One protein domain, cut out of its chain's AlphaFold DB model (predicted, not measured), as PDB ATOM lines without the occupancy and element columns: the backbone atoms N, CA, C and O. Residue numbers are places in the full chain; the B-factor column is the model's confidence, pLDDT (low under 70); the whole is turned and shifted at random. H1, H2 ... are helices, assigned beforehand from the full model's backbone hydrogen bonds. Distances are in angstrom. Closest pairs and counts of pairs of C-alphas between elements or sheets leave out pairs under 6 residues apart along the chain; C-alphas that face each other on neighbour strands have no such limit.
ATOM      1  N   ILE A  53     105.715  87.309  63.112       61.97
ATOM      2  CA  ILE A  53     106.225  88.641  63.476       61.97
ATOM      3  C   ILE A  53     105.394  89.246  64.621       61.97
ATOM      4  O   ILE A  53     105.940  89.885  65.525       61.97
ATOM      5  N   ASP A  54     104.088  88.981  64.638       63.66
ATOM      6  CA  ASP A  54     103.184  89.436  65.698       63.66
ATOM      7  C   ASP A  54     103.416  88.741  67.046       63.66
ATOM      8  O   ASP A  54     103.233  89.358  68.100       63.66
ATOM      9  N   ASN A  55     103.846  87.476  67.047       63.88
ATOM     10  CA  ASN A  55     104.085  86.727  68.282       63.88
ATOM     11  C   ASN A  55     105.376  87.188  68.968       63.88
ATOM     12  O   ASN A  55     105.392  87.376  70.186       63.88
ATOM     13  N   ASP A  56     106.417  87.483  68.190       68.44
ATOM     14  CA  ASP A  56     107.682  88.002  68.715       68.44
ATOM     15  C   ASP A  56     107.533  89.405  69.313       68.44
ATOM     16  O   ASP A  56     108.122  89.725  70.351       68.44
ATOM     17  N   VAL A  57     106.735  90.271  68.679       72.75
ATOM     18  CA  VAL A  57     106.452  91.613  69.207       72.75
ATOM     19  C   VAL A  57     105.655  91.526  70.507       72.75
ATOM     20  O   VAL A  57     106.040  92.172  71.486       72.75
ATOM     21  N   LYS A  58     104.606  90.697  70.558       74.38
ATOM     22  CA  LYS A  58     103.798  90.497  71.771       74.38
ATOM     23  C   LYS A  58     104.621  89.913  72.919       74.38
ATOM     24  O   LYS A  58     104.522  90.411  74.040       74.38
ATOM     25  N   GLU A  59     105.486  88.931  72.663       76.06
ATOM     26  CA  GLU A  59     106.326  88.346  73.716       76.06
ATOM     27  C   GLU A  59     107.392  89.335  74.216       76.06
ATOM     28  O   GLU A  59     107.629  89.433  75.423       76.06
ATOM     29  N   ARG A  60     107.991  90.149  73.333       75.06
ATOM     30  CA  ARG A  60     108.894  91.238  73.755       75.06
ATOM     31  C   ARG A  60     108.180  92.289  74.603       75.06
ATOM     32  O   ARG A  60     108.743  92.738  75.602       75.06
ATOM     33  N   GLN A  61     106.957  92.669  74.235       78.38
ATOM     34  CA  GLN A  61     106.138  93.591  75.028       78.38
ATOM     35  C   GLN A  61     105.784  92.991  76.394       78.38
ATOM     36  O   GLN A  61     105.904  93.677  77.410       78.38
ATOM     37  N   ARG A  62     105.436  91.699  76.449       80.12
ATOM     38  CA  ARG A  62     105.159  90.982  77.701       80.12
ATOM     39  C   ARG A  62     106.375  90.964  78.628       80.12
ATOM     40  O   ARG A  62     106.243  91.278  79.810       80.12
ATOM     41  N   LYS A  63     107.564  90.663  78.093       81.81
ATOM     42  CA  LYS A  63     108.831  90.712  78.843       81.81
ATOM     43  C   LYS A  63     109.123  92.115  79.382       81.81
ATOM     44  O   LYS A  63     109.455  92.250  80.557       81.81
ATOM     45  N   HIS A  64     108.926  93.156  78.568       84.88
ATOM     46  CA  HIS A  64     109.061  94.548  79.012       84.88
ATOM     47  C   HIS A  64     108.099  94.893  80.153       84.88
ATOM     48  O   HIS A  64     108.507  95.497  81.142       84.88
ATOM     49  N   LEU A  65     106.834  94.479  80.052       86.19
ATOM     50  CA  LEU A  65     105.838  94.732  81.091       86.19
ATOM     51  C   LEU A  65     106.189  94.022  82.408       86.19
ATOM     52  O   LEU A  65     106.063  94.612  83.479       86.19
ATOM     53  N   MET A  66     106.675  92.777  82.340       84.81
ATOM     54  CA  MET A  66     107.163  92.057  83.523       84.81
ATOM     55  C   MET A  66     108.340  92.783  84.186       84.81
ATOM     56  O   MET A  66     108.354  92.925  85.408       84.81
ATOM     57  N   LEU A  67     109.292  93.284  83.394       87.94
ATOM     58  CA  LEU A  67     110.421  94.056  83.911       87.94
ATOM     59  C   LEU A  67     109.954  95.342  84.613       87.94
ATOM     60  O   LEU A  67     110.381  95.613  85.734       87.94
ATOM     61  N   LEU A  68     109.036  96.095  83.999       86.88
ATOM     62  CA  LEU A  68     108.472  97.314  84.590       86.88
ATOM     63  C   LEU A  68     107.745  97.034  85.910       86.88
ATOM     64  O   LEU A  68     107.943  97.761  86.882       86.88
ATOM     65  N   ASN A  69     106.961  95.953  85.979       83.44
ATOM     66  CA  ASN A  69     106.296  95.542  87.217       83.44
ATOM     67  C   ASN A  69     107.299  95.185  88.322       83.44
ATOM     68  O   ASN A  69     107.116  95.577  89.475       83.44
ATOM     69  N   ASN A  70     108.387  94.488  87.984       89.38
ATOM     70  CA  ASN A  70     109.445  94.172  88.944       89.38
ATOM     71  C   ASN A  70     110.135  95.441  89.467       89.38
ATOM     72  O   ASN A  70     110.351  95.571  90.673       89.38
ATOM     73  N   ILE A  71     110.422  96.405  88.588       86.94
ATOM     74  CA  ILE A  71     110.990  97.703  88.978       86.94
ATOM     75  C   ILE A  71     110.029  98.447  89.909       86.94
ATOM     76  O   ILE A  71     110.449  98.902  90.972       86.94
ATOM     77  N   ALA A  72     108.742  98.528  89.564       83.38
ATOM     78  CA  ALA A  72     107.736  99.189  90.392       83.38
ATOM     79  C   ALA A  72     107.638  98.559  91.793       83.38
ATOM     80  O   ALA A  72     107.589  99.268  92.800       83.38
ATOM     81  N   ASN A  73     107.683  97.227  91.876       87.06
ATOM     82  CA  ASN A  73     107.708  96.510  93.148       87.06
ATOM     83  C   ASN A  73     108.951  96.852  93.978       87.06
ATOM     84  O   ASN A  73     108.828  97.142  95.170       87.06
ATOM     85  N   ASN A  74     110.129  96.877  93.354       89.25
ATOM     86  CA  ASN A  74     111.374  97.228  94.033       89.25
ATOM     87  C   ASN A  74     111.360  98.678  94.537       89.25
ATOM     88  O   ASN A  74     111.707  98.928  95.690       89.25
ATOM     89  N   VAL A  75     110.887  99.628  93.724       86.19
ATOM     90  CA  VAL A  75     110.740 101.039  94.121       86.19
ATOM     91  C   VAL A  75     109.803 101.173  95.321       86.19
ATOM     92  O   VAL A  75     110.129 101.867  96.284       86.19
ATOM     93  N   ASN A  76     108.677 100.458  95.322       84.56
ATOM     94  CA  ASN A  76     107.746 100.457  96.449       84.56
ATOM     95  C   ASN A  76     108.372  99.888  97.730       84.56
ATOM     96  O   ASN A  76     108.132 100.414  98.819       84.56
ATOM     97  N   GLN A  77     109.180  98.829  97.626       87.12
ATOM     98  CA  GLN A  77     109.903  98.282  98.777       87.12
ATOM     99  C   GLN A  77     110.929  99.278  99.323       87.12
ATOM    100  O   GLN A  77     110.975  99.493 100.536       87.12
ATOM    101  N   ILE A  78     111.690  99.937  98.443       85.81
ATOM    102  CA  ILE A  78     112.650 100.977  98.828       85.81
ATOM    103  C   ILE A  78     111.922 102.128  99.525       85.81
ATOM    104  O   ILE A  78     112.309 102.502 100.625       85.81
ATOM    105  N   ALA A  79     110.823 102.633  98.960       79.62
ATOM    106  CA  ALA A  79     110.047 103.714  99.566       79.62
ATOM    107  C   ALA A  79     109.537 103.350 100.972       79.62
ATOM    108  O   ALA A  79     109.613 104.156 101.901       79.62
ATOM    109  N   ARG A  80     109.066 102.109 101.168       80.88
ATOM    110  CA  ARG A  80     108.661 101.606 102.492       80.88
ATOM    111  C   ARG A  80     109.840 101.535 103.463       80.88
ATOM    112  O   ARG A  80     109.694 101.956 104.610       80.88
ATOM    113  N   ALA A  81     110.990 101.031 103.016       81.44
ATOM    114  CA  ALA A  81     112.202 100.976 103.826       81.44
ATOM    115  C   ALA A  81     112.672 102.386 104.215       81.44
ATOM    116  O   ALA A  81     112.905 102.639 105.394       81.44
ATOM    117  N   SER A  82     112.708 103.325 103.267       74.81
ATOM    118  CA  SER A  82     113.046 104.732 103.502       74.81
ATOM    119  C   SER A  82     112.102 105.399 104.499       74.81
ATOM    120  O   SER A  82     112.566 106.092 105.397       74.81
ATOM    121  N   ASN A  83     110.793 105.146 104.414       77.31
ATOM    122  CA  ASN A  83     109.830 105.674 105.384       77.31
ATOM    123  C   ASN A  83     110.034 105.096 106.791       77.31
ATOM    124  O   ASN A  83     109.866 105.809 107.779       77.31
ATOM    125  N   LYS A  84     110.406 103.814 106.898       80.44
ATOM    126  CA  LYS A  84     110.761 103.194 108.181       80.44
ATOM    127  C   LYS A  84     112.024 103.832 108.762       80.44
ATOM    128  O   LYS A  84     112.013 104.246 109.913       80.44
ATOM    129  N   VAL A  85     113.058 103.996 107.934       75.94
ATOM    130  CA  VAL A  85     114.305 104.681 108.299       75.94
ATOM    131  C   VAL A  85     114.009 106.101 108.784       75.94
ATOM    132  O   VAL A  85     114.425 106.457 109.877       75.94
ATOM    133  N   ALA A  86     113.238 106.894 108.037       69.00
ATOM    134  CA  ALA A  86     112.890 108.267 108.410       69.00
ATOM    135  C   ALA A  86     112.158 108.352 109.763       69.00
ATOM    136  O   ALA A  86     112.446 109.243 110.564       69.00
ATOM    137  N   LYS A  87     111.256 107.403 110.053       70.44
ATOM    138  CA  LYS A  87     110.610 107.295 111.369       70.44
ATOM    139  C   LYS A  87     111.619 106.973 112.472       70.44
ATOM    140  O   LYS A  87     111.615 107.652 113.495       70.44
ATOM    141  N   ASP A  88     112.517 106.017 112.249       65.69
ATOM    142  CA  ASP A  88     113.549 105.641 113.224       65.69
ATOM    143  C   ASP A  88     114.571 106.783 113.458       65.69
ATOM    144  O   ASP A  88     115.029 106.999 114.583       65.69
ATOM    145  N   PHE A  89     114.871 107.579 112.423       61.06
ATOM    146  CA  PHE A  89     115.718 108.781 112.478       61.06
ATOM    147  C   PHE A  89     115.144 109.883 113.377       61.06
ATOM    148  O   PHE A  89     115.913 110.579 114.036       61.06
ATOM    149  N   SER A  90     113.815 110.026 113.441       57.69
ATOM    150  CA  SER A  90     113.162 111.022 114.306       57.69
ATOM    151  C   SER A  90     113.336 110.748 115.810       57.69
ATOM    152  O   SER A  90     113.010 111.611 116.620       57.69
ATOM    153  N   GLY A  91     113.883 109.578 116.185       59.19
ATOM    154  CA  GLY A  91     114.077 109.165 117.578       59.19
ATOM    155  C   GLY A  91     115.521 108.897 118.034       59.19
ATOM    156  O   GLY A  91     115.726 108.815 119.241       59.19
ATOM    157  N   ASN A  92     116.519 108.724 117.146       64.00
ATOM    158  CA  ASN A  92     117.936 108.519 117.531       64.00
ATOM    159  C   ASN A  92     118.905 108.550 116.321       64.00
ATOM    160  O   ASN A  92     118.942 107.610 115.525       64.00
ATOM    161  N   SER A  93     119.756 109.579 116.217       57.47
ATOM    162  CA  SER A  93     120.578 109.896 115.027       57.47
ATOM    163  C   SER A  93     121.702 108.902 114.678       57.47
ATOM    164  O   SER A  93     122.135 108.847 113.529       57.47
ATOM    165  N   ILE A  94     122.161 108.073 115.622       60.75
ATOM    166  CA  ILE A  94     123.330 107.191 115.424       60.75
ATOM    167  C   ILE A  94     122.970 105.890 114.675       60.75
ATOM    168  O   ILE A  94     123.687 105.464 113.769       60.75
ATOM    169  N   LYS A  95     121.833 105.252 114.999       64.56
ATOM    170  CA  LYS A  95     121.353 104.034 114.289       64.56
ATOM    171  C   LYS A  95     121.015 104.311 112.826       64.56
ATOM    172  O   LYS A  95     121.167 103.485 111.931       64.56
ATOM    173  N   ALA A  96     120.570 105.526 112.644       61.72
ATOM    174  CA  ALA A  96     120.163 106.180 111.444       61.72
ATOM    175  C   ALA A  96     121.291 106.213 110.384       61.72
ATOM    176  O   ALA A  96     121.131 105.733 109.258       61.72
ATOM    177  N   GLU A  97     122.475 106.693 110.767       64.75
ATOM    178  CA  GLU A  97     123.637 106.782 109.876       64.75
ATOM    179  C   GLU A  97     124.155 105.398 109.437       64.75
ATOM    180  O   GLU A  97     124.534 105.193 108.281       64.75
ATOM    181  N   SER A  98     124.113 104.416 110.344       72.31
ATOM    182  CA  SER A  98     124.473 103.022 110.047       72.31
ATOM    183  C   SER A  98     123.544 102.405 108.992       72.31
ATOM    184  O   SER A  98     124.010 101.758 108.049       72.31
ATOM    185  N   LEU A  99     122.238 102.671 109.095       73.62
ATOM    186  CA  LEU A  99     121.237 102.144 108.171       73.62
ATOM    187  C   LEU A  99     121.339 102.781 106.775       73.62
ATOM    188  O   LEU A  99     121.234 102.073 105.774       73.62
ATOM    189  N   LEU A 100     121.630 104.086 106.688       73.50
ATOM    190  CA  LEU A 100     121.894 104.763 105.408       73.50
ATOM    191  C   LEU A 100     123.129 104.199 104.695       73.50
ATOM    192  O   LEU A 100     123.071 103.953 103.489       73.50
ATOM    193  N   LYS A 101     124.224 103.936 105.424       75.75
ATOM    194  CA  LYS A 101     125.421 103.288 104.852       75.75
ATOM    195  C   LYS A 101     125.099 101.891 104.316       75.75
ATOM    196  O   LYS A 101     125.573 101.528 103.241       75.75
ATOM    197  N   HIS A 102     124.251 101.136 105.016       78.50
ATOM    198  CA  HIS A 102     123.822  99.811 104.571       78.50
ATOM    199  C   HIS A 102     122.967  99.864 103.291       78.50
ATOM    200  O   HIS A 102     123.239  99.128 102.343       78.50
ATOM    201  N   ILE A 103     121.995 100.781 103.217       78.69
ATOM    202  CA  ILE A 103     121.165 100.985 102.014       78.69
ATOM    203  C   ILE A 103     122.029 101.426 100.823       78.69
ATOM    204  O   ILE A 103     121.876 100.903  99.719       78.69
ATOM    205  N   HIS A 104     122.975 102.344 101.039       80.31
ATOM    206  CA  HIS A 104     123.884 102.812  99.991       80.31
ATOM    207  C   HIS A 104     124.760 101.678  99.431       80.31
ATOM    208  O   HIS A 104     124.965 101.580  98.217       80.31
ATOM    209  N   TYR A 105     125.233 100.780 100.301       84.00
ATOM    210  CA  TYR A 105     125.984  99.592  99.900       84.00
ATOM    211  C   TYR A 105     125.138  98.634  99.048       84.00
ATOM    212  O   TYR A 105     125.587  98.202  97.986       84.00
ATOM    213  N   GLN A 106     123.899  98.346  99.466       81.38
ATOM    214  CA  GLN A 106     122.996  97.464  98.718       81.38
ATOM    215  C   GLN A 106     122.649  98.031  97.335       81.38
ATOM    216  O   GLN A 106     122.736  97.312  96.340       81.38
ATOM    217  N   LEU A 107     122.341  99.329  97.246       77.19
ATOM    218  CA  LEU A 107     122.080  99.998  95.967       77.19
ATOM    219  C   LEU A 107     123.306  99.963  95.044       77.19
ATOM    220  O   LEU A 107     123.170  99.675  93.857       77.19
ATOM    221  N   SER A 108     124.509 100.175  95.587       74.12
ATOM    222  CA  SER A 108     125.763 100.102  94.821       74.12
ATOM    223  C   SER A 108     126.053  98.695  94.288       74.12
ATOM    224  O   SER A 108     126.573  98.545  93.182       74.12
ATOM    225  N   ALA A 109     125.724  97.654  95.059       74.88
ATOM    226  CA  ALA A 109     125.884  96.262  94.642       74.88
ATOM    227  C   ALA A 109     124.920  95.897  93.502       74.88
ATOM    228  O   ALA A 109     125.346  95.314  92.506       74.88
ATOM    229  N   ILE A 110     123.652  96.309  93.606       74.38
ATOM    230  CA  ILE A 110     122.651  96.120  92.548       74.38
ATOM    231  C   ILE A 110     123.089  96.845  91.270       74.38
ATOM    232  O   ILE A 110     123.110  96.245  90.196       74.38
ATOM    233  N   LEU A 111     123.529  98.101  91.379       71.00
ATOM    234  CA  LEU A 111     123.975  98.888  90.226       71.00
ATOM    235  C   LEU A 111     125.155  98.222  89.493       71.00
ATOM    236  O   LEU A 111     125.152  98.131  88.268       71.00
ATOM    237  N   LYS A 112     126.134  97.682  90.234       72.38
ATOM    238  CA  LYS A 112     127.283  96.955  89.659       72.38
ATOM    239  C   LYS A 112     126.892  95.660  88.951       72.38
ATOM    240  O   LYS A 112     127.555  95.291  87.985       72.38
ATOM    241  N   LEU A 113     125.856  94.974  89.429       70.75
ATOM    242  CA  LEU A 113     125.322  93.778  88.774       70.75
ATOM    243  C   LEU A 113     124.523  94.123  87.513       70.75
ATOM    244  O   LEU A 113     124.470  93.309  86.603       70.75
ATOM    245  N   THR A 114     123.959  95.330  87.436       55.66
ATOM    246  CA  THR A 114     123.116  95.759  86.307       55.66
ATOM    247  C   THR A 114     123.928  96.371  85.155       55.66
ATOM    248  O   THR A 114     123.471  96.370  84.024       55.66
ATOM    249  N   ILE A 115     125.134  96.892  85.417       58.03
ATOM    250  CA  ILE A 115     125.997  97.553  84.408       58.03
ATOM    251  C   ILE A 115     126.953  96.563  83.695       58.03
ATOM    252  O   ILE A 115     127.683  96.948  82.788       58.03
ATOM    253  N   LYS A 116     126.989  95.283  84.096       50.88
ATOM    254  CA  LYS A 116     127.892  94.269  83.513       50.88
ATOM    255  C   LYS A 116     127.297  93.433  82.365       50.88
ATOM    256  O   LYS A 116     128.001  92.549  81.879       50.88
ATOM    257  N   GLU A 117     126.068  93.714  81.935       39.94
ATOM    258  CA  GLU A 117     125.479  93.225  80.671       39.94
ATOM    259  C   GLU A 117     125.575  94.300  79.583       39.94
ATOM    260  O   GLU A 117     125.834  93.924  78.417       39.94
TER     261      GLU A 117
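This is residues 53 to 117 of the 117 residues of the protein "Plasmid mobilization relaxosome protein MobC" of Campylobacter sp. Marseille-Q3452 (UniProt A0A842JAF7). A long helix, H1, turns back through a tight link into a shorter helix, H2, making a narrow helical hairpin whose arms meet near the turn and spread apart toward their far ends like a thin V. The free part of H1, residues 53 to 77, sticks out. The printed part has 65 residues with two named helices, H1 then H2, and no named strand; the class is all helix. It is extended, a rod spanning 59 by 24 by 6 A, with a radius of gyration of the C-alphas of 17.4 A.

H1, residues 53 to 89, begins at C-alpha 53 (106.225, 88.641, 63.476) and is 53.8 A long from first to last C-alpha. H2, residues 93 to 114, measures 32.1 A and ends at C-alpha 114 (123.116, 95.759, 86.307).

H1 and H2 touch through residues 85 to 89 and 95 to 99 alone; the closest C-alphas, of Phe 89 and Ala 96, are 5.3 A apart. They run opposite ways at a shallow tilt of 15 degrees. In H1 every O i to N i+4 pair is within hydrogen-bond range; in H2, 16 of 18 are.

The C-alphas farthest apart, of Ile 53 and Asn 92, are 58.8 A apart. The printed part has no cut. Residues 53 to 77 and 108 to 117 stand free. The model's pLDDT is under 70 at residues 53 to 56, 86, 88 to 97 and 114 to 117.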